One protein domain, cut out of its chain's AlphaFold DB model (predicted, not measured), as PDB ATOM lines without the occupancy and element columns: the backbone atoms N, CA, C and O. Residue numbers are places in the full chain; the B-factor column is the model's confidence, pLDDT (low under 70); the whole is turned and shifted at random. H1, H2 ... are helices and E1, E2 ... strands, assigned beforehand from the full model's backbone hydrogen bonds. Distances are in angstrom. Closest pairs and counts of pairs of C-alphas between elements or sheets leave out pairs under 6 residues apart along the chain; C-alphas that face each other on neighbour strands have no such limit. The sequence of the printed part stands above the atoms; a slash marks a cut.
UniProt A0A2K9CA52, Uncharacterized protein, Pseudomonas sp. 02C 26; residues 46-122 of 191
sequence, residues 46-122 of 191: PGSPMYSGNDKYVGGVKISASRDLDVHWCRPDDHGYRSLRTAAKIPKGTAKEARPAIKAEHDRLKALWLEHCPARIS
ATOM      1  N   PRO A  46      43.096  13.166  -5.379       92.88
ATOM      2  CA  PRO A  46      42.008  13.278  -4.413       92.88
ATOM      3  C   PRO A  46      40.642  13.053  -5.064       92.88
ATOM      4  O   PRO A  46      40.409  13.474  -6.202       92.88
ATOM      5  N   GLY A  47      39.732  12.408  -4.332       93.06
ATOM      6  CA  GLY A  47      38.326  12.308  -4.719       93.06
ATOM      7  C   GLY A  47      37.611  13.659  -4.618       93.06
ATOM      8  O   GLY A  47      37.976  14.502  -3.799       93.06
ATOM      9  N   SER A  48      36.585  13.883  -5.441       92.69
ATOM     10  CA  SER A  48      35.767  15.095  -5.354       92.69
ATOM     11  C   SER A  48      34.753  15.022  -4.205       92.69
ATOM     12  O   SER A  48      33.981  14.067  -4.138       92.69
ATOM     13  N   PRO A  49      34.681  16.036  -3.326       91.00
ATOM     14  CA  PRO A  49      33.620  16.141  -2.330       91.00
ATOM     15  C   PRO A  49      32.371  16.784  -2.959       91.00
ATOM     16  O   PRO A  49      32.151  17.988  -2.828       91.00
ATOM     17  N   MET A  50      31.562  15.997  -3.672       92.31
ATOM     18  CA  MET A  50      30.327  16.486  -4.299       92.31
ATOM     19  C   MET A  50      29.159  16.476  -3.311       92.31
ATOM     20  O   MET A  50      29.126  15.687  -2.363       92.31
ATOM     21  N   TYR A  51      28.164  17.322  -3.575       90.81
ATOM     22  CA  TYR A  51      26.894  17.313  -2.859       90.81
ATOM     23  C   TYR A  51      25.706  17.449  -3.820       90.81
ATOM     24  O   TYR A  51      25.837  17.990  -4.920       90.81
ATOM     25  N   SER A  52      24.550  16.915  -3.430       88.62
ATOM     26  CA  SER A  52      23.278  17.088  -4.142       88.62
ATOM     27  C   SER A  52      22.146  17.055  -3.122       88.62
ATOM     28  O   SER A  52      21.868  16.013  -2.541       88.62
ATOM     29  N   GLY A  53      21.547  18.214  -2.842       87.25
ATOM     30  CA  GLY A  53      20.678  18.358  -1.672       87.25
ATOM     31  C   GLY A  53      21.413  17.969  -0.394       87.25
ATOM     32  O   GLY A  53      22.479  18.519  -0.117       87.25
ATOM     33  N   ASN A  54      20.858  17.008   0.342       88.62
ATOM     34  CA  ASN A  54      21.456  16.458   1.558       88.62
ATOM     35  C   ASN A  54      22.495  15.363   1.313       88.62
ATOM     36  O   ASN A  54      23.181  14.955   2.255       88.62
ATOM     37  N   ASP A  55      22.631  14.892   0.073       93.12
ATOM     38  CA  ASP A  55      23.576  13.839  -0.251       93.12
ATOM     39  C   ASP A  55      24.999  14.386  -0.328       93.12
ATOM     40  O   ASP A  55      25.254  15.426  -0.942       93.12
ATOM     41  N   LYS A  56      25.949  13.606   0.186       94.81
ATOM     42  CA  LYS A  56      27.375  13.719  -0.127       94.81
ATOM     43  C   LYS A  56      27.848  12.463  -0.833       94.81
ATOM     44  O   LYS A  56      27.498  11.346  -0.450       94.81
ATOM     45  N   TYR A  57      28.626  12.649  -1.890       95.25
ATOM     46  CA  TYR A  57      29.131  11.556  -2.714       95.25
ATOM     47  C   TYR A  57      30.408  11.969  -3.444       95.25
ATOM     48  O   TYR A  57      30.773  13.144  -3.483       95.25
ATOM     49  N   VAL A  58      31.077  10.989  -4.049       95.12
ATOM     50  CA  VAL A  58      32.261  11.222  -4.876       95.12
ATOM     51  C   VAL A  58      31.870  11.218  -6.344       95.12
ATOM     52  O   VAL A  58      31.337  10.232  -6.852       95.12
ATOM     53  N   GLY A  59      32.112  12.331  -7.035       91.69
ATOM     54  CA  GLY A  59      31.821  12.465  -8.469       91.69
ATOM     55  C   GLY A  59      32.965  12.015  -9.379       91.69
ATOM     56  O   GLY A  59      32.753  11.752 -10.562       91.69
ATOM     57  N   GLY A  60      34.186  11.933  -8.851       94.75
ATOM     58  CA  GLY A  60      35.383  11.620  -9.619       94.75
ATOM     59  C   GLY A  60      36.659  11.768  -8.798       94.75
ATOM     60  O   GLY A  60      36.609  12.020  -7.597       94.75
ATOM     61  N   VAL A  61      37.805  11.632  -9.462       96.31
ATOM     62  CA  VAL A  61      39.141  11.823  -8.874       96.31
ATOM     63  C   VAL A  61      39.952  12.823  -9.689       96.31
ATOM     64  O   VAL A  61      39.821  12.906 -10.914       96.31
ATOM     65  N   LYS A  62      40.797  13.600  -9.015       95.38
ATOM     66  CA  LYS A  62      41.644  14.622  -9.636       95.38
ATOM     67  C   LYS A  62      42.983  14.025 -10.054       95.38
ATOM     68  O   LYS A  62      43.977  14.137  -9.345       95.38
ATOM     69  N   ILE A  63      42.979  13.365 -11.206       95.25
ATOM     70  CA  ILE A  63      44.138  12.692 -11.810       95.25
ATOM     71  C   ILE A  63      44.548  13.378 -13.125       95.25
ATOM     72  O   ILE A  63      43.849  14.264 -13.615       95.25
ATOM     73  N   SER A  64      45.681  12.969 -13.708       94.62
ATOM     74  CA  SER A  64      46.296  13.594 -14.896       94.62
ATOM     75  C   SER A  64      45.313  13.976 -16.016       94.62
ATOM     76  O   SER A  64      44.396  13.232 -16.367       94.62
ATOM     77  N   ALA A  65      45.555  15.113 -16.673       92.69
ATOM     78  CA  ALA A  65      44.812  15.558 -17.855       92.69
ATOM     79  C   ALA A  65      45.200  14.812 -19.160       92.69
ATOM     80  O   ALA A  65      44.661  15.132 -20.221       92.69
ATOM     81  N   SER A  66      46.076  13.794 -19.100       94.69
ATOM     82  CA  SER A  66      46.478  13.011 -20.283       94.69
ATOM     83  C   SER A  66      45.285  12.381 -21.015       94.69
ATOM     84  O   SER A  66      44.329  11.895 -20.403       94.69
ATOM     85  N   ARG A  67      45.370  12.351 -22.349       92.75
ATOM     86  CA  ARG A  67      44.400  11.683 -23.227       92.75
ATOM     87  C   ARG A  67      44.410  10.168 -23.085       92.75
ATOM     88  O   ARG A  67      43.391   9.552 -23.378       92.75
ATOM     89  N   ASP A  68      45.495   9.586 -22.588       91.94
ATOM     90  CA  ASP A  68      45.610   8.133 -22.407       91.94
ATOM     91  C   ASP A  68      44.560   7.603 -21.422       91.94
ATOM     92  O   ASP A  68      44.051   6.493 -21.560       91.94
ATOM     93  N   LEU A  69      44.157   8.443 -20.464       95.00
ATOM     94  CA  LEU A  69      43.134   8.109 -19.481       95.00
ATOM     95  C   LEU A  69      41.708   8.182 -20.042       95.00
ATOM     96  O   LEU A  69      40.810   7.592 -19.445       95.00
ATOM     97  N   ASP A  70      41.477   8.839 -21.188       95.62
ATOM     98  CA  ASP A  70      40.129   9.053 -21.750       95.62
ATOM     99  C   ASP A  70      39.427   7.733 -22.145       95.62
ATOM    100  O   ASP A  70      38.204   7.714 -22.349       95.62
ATOM    101  N   VAL A  71      40.191   6.635 -22.237       96.25
ATOM    102  CA  VAL A  71      39.688   5.270 -22.448       96.25
ATOM    103  C   VAL A  71      38.836   4.816 -21.262       96.25
ATOM    104  O   VAL A  71      37.743   4.294 -21.465       96.25
ATOM    105  N   HIS A  72      39.285   5.041 -20.028       97.44
ATOM    106  CA  HIS A  72      38.594   4.572 -18.819       97.44
ATOM    107  C   HIS A  72      37.862   5.689 -18.084       97.44
ATOM    108  O   HIS A  72      36.843   5.445 -17.442       97.44
ATOM    109  N   TRP A  73      38.353   6.915 -18.220       97.19
ATOM    110  CA  TRP A  73      37.889   8.087 -17.504       97.19
ATOM    111  C   TRP A  73      37.225   9.080 -18.455       97.19
ATOM    112  O   TRP A  73      37.522   9.166 -19.653       97.19
ATOM    113  N   CYS A  74      36.295   9.861 -17.925       96.50
ATOM    114  CA  CYS A  74      35.829  11.061 -18.594       96.50
ATOM    115  C   CYS A  74      36.962  12.091 -18.689       96.50
ATOM    116  O   CYS A  74      37.991  11.998 -18.012       96.50
ATOM    117  N   ARG A  75      36.778  13.073 -19.575       95.38
ATOM    118  CA  ARG A  75      37.664  14.240 -19.608       95.38
ATOM    119  C   ARG A  75      37.525  14.997 -18.281       95.38
ATOM    120  O   ARG A  75      36.453  14.898 -17.682       95.38
ATOM    121  N   PRO A  76      38.569  15.717 -17.838       95.75
ATOM    122  CA  PRO A  76      38.460  16.542 -16.648       95.75
ATOM    123  C   PRO A  76      37.311  17.543 -16.795       95.75
ATOM    124  O   PRO A  76      37.119  18.085 -17.888       95.75
ATOM    125  N   ASP A  77      36.563  17.755 -15.719       93.75
ATOM    126  CA  ASP A  77      35.630  18.875 -15.592       93.75
ATOM    127  C   ASP A  77      36.376  20.203 -15.355       93.75
ATOM    128  O   ASP A  77      37.611  20.241 -15.288       93.75
ATOM    129  N   ASP A  78      35.628  21.295 -15.194       92.94
ATOM    130  CA  ASP A  78      36.178  22.639 -14.962       92.94
ATOM    131  C   ASP A  78      36.976  22.753 -13.645       92.94
ATOM    132  O   ASP A  78      37.737  23.701 -13.443       92.94
ATOM    133  N   HIS A  79      36.855  21.766 -12.754       91.25
ATOM    134  CA  HIS A  79      37.579  21.680 -11.486       91.25
ATOM    135  C   HIS A  79      38.749  20.675 -11.526       91.25
ATOM    136  O   HIS A  79      39.512  20.551 -10.552       91.25
ATOM    137  N   GLY A  80      38.942  19.999 -12.662       93.38
ATOM    138  CA  GLY A  80      40.003  19.030 -12.913       93.38
ATOM    139  C   GLY A  80      39.695  17.604 -12.449       93.38
ATOM    140  O   GLY A  80      40.608  16.777 -12.435       93.38
ATOM    141  N   TYR A  81      38.456  17.293 -12.060       95.56
ATOM    142  CA  TYR A  81      38.064  15.937 -11.671       95.56
ATOM    143  C   TYR A  81      37.632  15.116 -12.880       95.56
ATOM    144  O   TYR A  81      37.023  15.616 -13.824       95.56
ATOM    145  N   ARG A  82      37.919  13.816 -12.836       96.56
ATOM    146  CA  ARG A  82      37.471  12.847 -13.833       96.56
ATOM    147  C   ARG A  82      36.566  11.812 -13.192       96.56
ATOM    148  O   ARG A  82      36.953  11.164 -12.222       96.56
ATOM    149  N   SER A  83      35.395  11.601 -13.780       95.69
ATOM    150  CA  SER A  83      34.528  10.476 -13.432       95.69
ATOM    151  C   SER A  83      34.973   9.201 -14.150       95.69
ATOM    152  O   SER A  83      35.397   9.237 -15.312       95.69
ATOM    153  N   LEU A  84      34.892   8.064 -13.460       96.25
ATOM    154  CA  LEU A  84      35.092   6.761 -14.087       96.25
ATOM    155  C   LEU A  84      33.936   6.507 -15.060       96.25
ATOM    156  O   LEU A  84      32.773   6.755 -14.740       96.25
ATOM    157  N   ARG A  85      34.234   6.025 -16.269       96.44
ATOM    158  CA  ARG A  85      33.180   5.671 -17.225       96.44
ATOM    159  C   ARG A  85      32.452   4.411 -16.768       96.44
ATOM    160  O   ARG A  85      33.050   3.516 -16.187       96.44
ATOM    161  N   THR A  86      31.186   4.285 -17.151       94.31
ATOM    162  CA  THR A  86      30.440   3.025 -17.002       94.31
ATOM    163  C   THR A  86      31.023   1.901 -17.869       94.31
ATOM    164  O   THR A  86      30.924   0.727 -17.518       94.31
ATOM    165  N   ALA A  87      31.618   2.259 -19.012       94.50
ATOM    166  CA  ALA A  87      32.289   1.341 -19.922       94.50
ATOM    167  C   ALA A  87      33.515   2.004 -20.568       94.50
ATOM    168  O   ALA A  87      33.519   3.210 -20.838       94.50
ATOM    169  N   ALA A  88      34.536   1.199 -20.876       95.69
ATOM    170  CA  ALA A  88      35.726   1.670 -21.571       95.69
ATOM    171  C   ALA A  88      35.388   2.201 -22.973       95.69
ATOM    172  O   ALA A  88      34.721   1.537 -23.771       95.69
ATOM    173  N   LYS A  89      35.907   3.382 -23.309       95.06
ATOM    174  CA  LYS A  89      35.829   3.971 -24.644       95.06
ATOM    175  C   LYS A  89      36.993   3.468 -25.495       95.06
ATOM    176  O   LYS A  89      38.053   4.084 -25.537       95.06
ATOM    177  N   ILE A  90      36.778   2.353 -26.189       92.44
ATOM    178  CA  ILE A  90      37.780   1.756 -27.079       92.44
ATOM    179  C   ILE A  90      38.037   2.697 -28.273       92.44
ATOM    180  O   ILE A  90      37.097   2.986 -29.023       92.44
ATOM    181  N   PRO A  91      39.277   3.178 -28.487       89.94
ATOM    182  CA  PRO A  91      39.597   4.038 -29.623       89.94
ATOM    183  C   PRO A  91      39.315   3.362 -30.970       89.94
ATOM    184  O   PRO A  91      39.527   2.156 -31.150       89.94
ATOM    185  N   LYS A  92      38.860   4.149 -31.950       89.44
ATOM    186  CA  LYS A  92      38.672   3.664 -33.323       89.44
ATOM    187  C   LYS A  92      40.020   3.187 -33.878       89.44
ATOM    188  O   LYS A  92      41.021   3.871 -33.719       89.44
ATOM    189  N   GLY A  93      40.030   2.025 -34.529       90.06
ATOM    190  CA  GLY A  93      41.257   1.416 -35.054       90.06
ATOM    191  C   GLY A  93      42.006   0.522 -34.060       90.06
ATOM    192  O   GLY A  93      43.012  -0.065 -34.434       90.06
ATOM    193  N   THR A  94      41.507   0.351 -32.827       90.25
ATOM    194  CA  THR A  94      42.094  -0.607 -31.875       90.25
ATOM    195  C   THR A  94      41.968  -2.039 -32.401       90.25
ATOM    196  O   THR A  94      40.847  -2.525 -32.641       90.25
ATOM    197  N   ALA A  95      43.119  -2.706 -32.533       92.44
ATOM    198  CA  ALA A  95      43.248  -4.110 -32.913       92.44
ATOM    199  C   ALA A  95      42.390  -5.010 -32.008       92.44
ATOM    200  O   ALA A  95      42.214  -4.725 -30.819       92.44
ATOM    201  N   LYS A  96      41.810  -6.078 -32.563       90.88
ATOM    202  CA  LYS A  96      40.854  -6.936 -31.840       90.88
ATOM    203  C   LYS A  96      41.509  -7.593 -30.622       90.88
ATOM    204  O   LYS A  96      40.860  -7.746 -29.590       90.88
ATOM    205  N   GLU A  97      42.793  -7.885 -30.738       92.50
ATOM    206  CA  GLU A  97      43.668  -8.543 -29.773       92.50
ATOM    207  C   GLU A  97      43.942  -7.659 -28.546       92.50
ATOM    208  O   GLU A  97      44.132  -8.173 -27.449       92.50
ATOM    209  N   ALA A  98      43.896  -6.329 -28.698       90.50
ATOM    210  CA  ALA A  98      44.131  -5.374 -27.610       90.50
ATOM    211  C   ALA A  98      42.865  -5.051 -26.792       90.50
ATOM    212  O   ALA A  98      42.946  -4.565 -25.662       90.50
ATOM    213  N   ARG A  99      41.669  -5.326 -27.333       93.12
ATOM    214  CA  ARG A  99      40.388  -5.005 -26.673       93.12
ATOM    215  C   ARG A  99      40.173  -5.742 -25.341       93.12
ATOM    216  O   ARG A  99      39.679  -5.094 -24.418       93.12
ATOM    217  N   PRO A 100      40.521  -7.039 -25.197       95.00
ATOM    218  CA  PRO A 100      40.388  -7.742 -23.923       95.00
ATOM    219  C   PRO A 100      41.212  -7.104 -22.801       95.00
ATOM    220  O   PRO A 100      40.697  -6.956 -21.700       95.00
ATOM    221  N   ALA A 101      42.439  -6.657 -23.092       94.81
ATOM    222  CA  ALA A 101      43.298  -6.002 -22.107       94.81
ATOM    223  C   ALA A 101      42.705  -4.668 -21.621       94.81
ATOM    224  O   ALA A 101      42.640  -4.424 -20.420       94.81
ATOM    225  N   ILE A 102      42.176  -3.847 -22.540       95.19
ATOM    226  CA  ILE A 102      41.471  -2.602 -22.188       95.19
ATOM    227  C   ILE A 102      40.256  -2.898 -21.304       95.19
ATOM    228  O   ILE A 102      40.009  -2.205 -20.318       95.19
ATOM    229  N   LYS A 103      39.474  -3.927 -21.642       95.69
ATOM    230  CA  LYS A 103      38.310  -4.300 -20.836       95.69
ATOM    231  C   LYS A 103      38.725  -4.767 -19.438       95.69
ATOM    232  O   LYS A 103      38.139  -4.301 -18.468       95.69
ATOM    233  N   ALA A 104      39.750  -5.612 -19.341       96.75
ATOM    234  CA  ALA A 104      40.270  -6.108 -18.070       96.75
ATOM    235  C   ALA A 104      40.766  -4.967 -17.169       96.75
ATOM    236  O   ALA A 104      40.414  -4.924 -15.993       96.75
ATOM    237  N   GLU A 105      41.503  -4.001 -17.724       96.94
ATOM    238  CA  GLU A 105      41.945  -2.827 -16.966       96.94
ATOM    239  C   GLU A 105      40.762  -1.970 -16.501       96.94
ATOM    240  O   GLU A 105      40.715  -1.520 -15.358       96.94
ATOM    241  N   HIS A 106      39.756  -1.781 -17.353       97.81
ATOM    242  CA  HIS A 106      38.561  -1.043 -16.960       97.81
ATOM    243  C   HIS A 106      37.777  -1.738 -15.841       97.81
ATOM    244  O   HIS A 106      37.300  -1.079 -14.917       97.81
ATOM    245  N   ASP A 107      37.647  -3.062 -15.913       97.62
ATOM    246  CA  ASP A 107      36.985  -3.854 -14.881       97.62
ATOM    247  C   ASP A 107      37.781  -3.831 -13.565       97.62
ATOM    248  O   ASP A 107      37.176  -3.698 -12.501       97.62
ATOM    249  N   ARG A 108      39.122  -3.826 -13.624       97.38
ATOM    250  CA  ARG A 108      39.989  -3.596 -12.456       97.38
ATOM    251  C   ARG A 108      39.732  -2.228 -11.822       97.38
ATOM    252  O   ARG A 108      39.560  -2.141 -10.609       97.38
ATOM    253  N   LEU A 109      39.665  -1.163 -12.624       96.62
ATOM    254  CA  LEU A 109      39.381   0.192 -12.130       96.62
ATOM    255  C   LEU A 109      37.990   0.296 -11.495       96.62
ATOM    256  O   LEU A 109      37.844   0.937 -10.458       96.62
ATOM    257  N   LYS A 110      36.978  -0.357 -12.075       97.06
ATOM    258  CA  LYS A 110      35.636  -0.453 -11.480       97.06
ATOM    259  C   LYS A 110      35.640  -1.198 -10.150       97.06
ATOM    260  O   LYS A 110      34.952  -0.764  -9.234       97.06
ATOM    261  N   ALA A 111      36.385  -2.299 -10.048       96.56
ATOM    262  CA  ALA A 111      36.501  -3.056  -8.806       96.56
ATOM    263  C   ALA A 111      37.143  -2.200  -7.706       96.56
ATOM    264  O   ALA A 111      36.561  -2.061  -6.636       96.56
ATOM    265  N   LEU A 112      38.256  -1.523  -8.016       95.75
ATOM    266  CA  LEU A 112      38.889  -0.577  -7.091       95.75
ATOM    267  C   LEU A 112      37.960   0.575  -6.707       95.75
ATOM    268  O   LEU A 112      37.953   1.008  -5.559       95.75
ATOM    269  N   TRP A 113      37.180   1.091  -7.660       95.44
ATOM    270  CA  TRP A 113      36.211   2.143  -7.370       95.44
ATOM    271  C   TRP A 113      35.134   1.644  -6.415       95.44
ATOM    272  O   TRP A 113      34.844   2.315  -5.437       95.44
ATOM    273  N   LEU A 114      34.565   0.463  -6.656       94.12
ATOM    274  CA  LEU A 114      33.554  -0.121  -5.778       94.12
ATOM    275  C   LEU A 114      34.098  -0.413  -4.371       94.12
ATOM    276  O   LEU A 114      33.374  -0.246  -3.397       94.12
ATOM    277  N   GLU A 115      35.355  -0.845  -4.274       94.94
ATOM    278  CA  GLU A 115      36.003  -1.187  -3.007       94.94
ATOM    279  C   GLU A 115      36.377   0.047  -2.176       94.94
ATOM    280  O   GLU A 115      36.234   0.035  -0.954       94.94
ATOM    281  N   HIS A 116      36.856   1.114  -2.821       94.12
ATOM    282  CA  HIS A 116      37.474   2.245  -2.120       94.12
ATOM    283  C   HIS A 116      36.703   3.561  -2.214       94.12
ATOM    284  O   HIS A 116      37.001   4.483  -1.454       94.12
ATOM    285  N   CYS A 117      35.749   3.699  -3.137       94.06
ATOM    286  CA  CYS A 117      34.912   4.890  -3.186       94.06
ATOM    287  C   CYS A 117      33.957   4.880  -1.985       94.06
ATOM    288  O   CYS A 117      33.203   3.916  -1.828       94.06
ATOM    289  N   PRO A 118      33.915   5.959  -1.181       94.38
ATOM    290  CA  PRO A 118      32.915   6.103  -0.142       94.38
ATOM    291  C   PRO A 118      31.510   5.948  -0.718       94.38
ATOM    292  O   PRO A 118      31.195   6.487  -1.787       94.38
ATOM    293  N   ALA A 119      30.652   5.243   0.015       93.69
ATOM    294  CA  ALA A 119      29.236   5.207  -0.301       93.69
ATOM    295  C   ALA A 119      28.635   6.616  -0.188       93.69
ATOM    296  O   ALA A 119      29.075   7.447   0.612       93.69
ATOM    297  N   ARG A 120      27.598   6.879  -0.985       94.62
ATOM    298  CA  ARG A 120      26.787   8.087  -0.832       94.62
ATOM    299  C   ARG A 120      26.141   8.082   0.555       94.62
ATOM    300  O   ARG A 120      25.555   7.077   0.952       94.62
ATOM    301  N   ILE A 121      26.219   9.208   1.251       96.19
ATOM    302  CA  ILE A 121      25.567   9.427   2.547       96.19
ATOM    303  C   ILE A 121      24.562  10.572   2.426       96.19
ATOM    304  O   ILE A 121      24.822  11.514   1.685       96.19
ATOM    305  N   SER A 122      23.453  10.499   3.161       95.00
ATOM    306  CA  SER A 122      22.412  11.534   3.197       95.00
ATOM    307  C   SER A 122      22.175  12.017   4.625       95.00
ATOM    308  O   SER A 122      22.215  11.219   5.567       95.00
TER     309      SER A 122
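What this domain is: This is residues 46 to 122 of the 191 residues of an uncharacterized protein of Pseudomonas sp. 02C 26 (UniProt A0A2K9CA52). A long helix, H2, runs along one side of an elongated model; the short H1 and looping residues 72 to 95 lie beside it, and the E1-E2 hairpin extends the length. Of mixed class, the 77 printed residues include E1, E2, H1 and H2, in that order. The model is only just loose, close to compact, with radius of gyration 14.0 A and spans 45 by 26 by 18 A.

How they stand to each other: E1, residues 47 to 52, and E2, residues 55 to 61, form an antiparallel hairpin at 146 degrees; N 48 and O 60, 2.8 A, are within hydrogen-bond range. Residues 55 to 56 of E2 pair antiparallel with 121 to 122. H1, residues 67 to 71, is only just apart from H2, residues 96 to 116, at 8.1 A. Of O i to N i+4 pairs, H1 has 0 of 1 within range, with 1 of 2 for i+3, and H2 15 of 17.

Where its parts are: E1 begins at C-alpha 47 (38.326, 12.308, -4.719). H2, 31.3 A long, ends at C-alpha 116 (37.474, 2.245, -2.120).

The domain as a whole: The printed part has no cut. The H1 to H2 link is long. No printed residue is under 70.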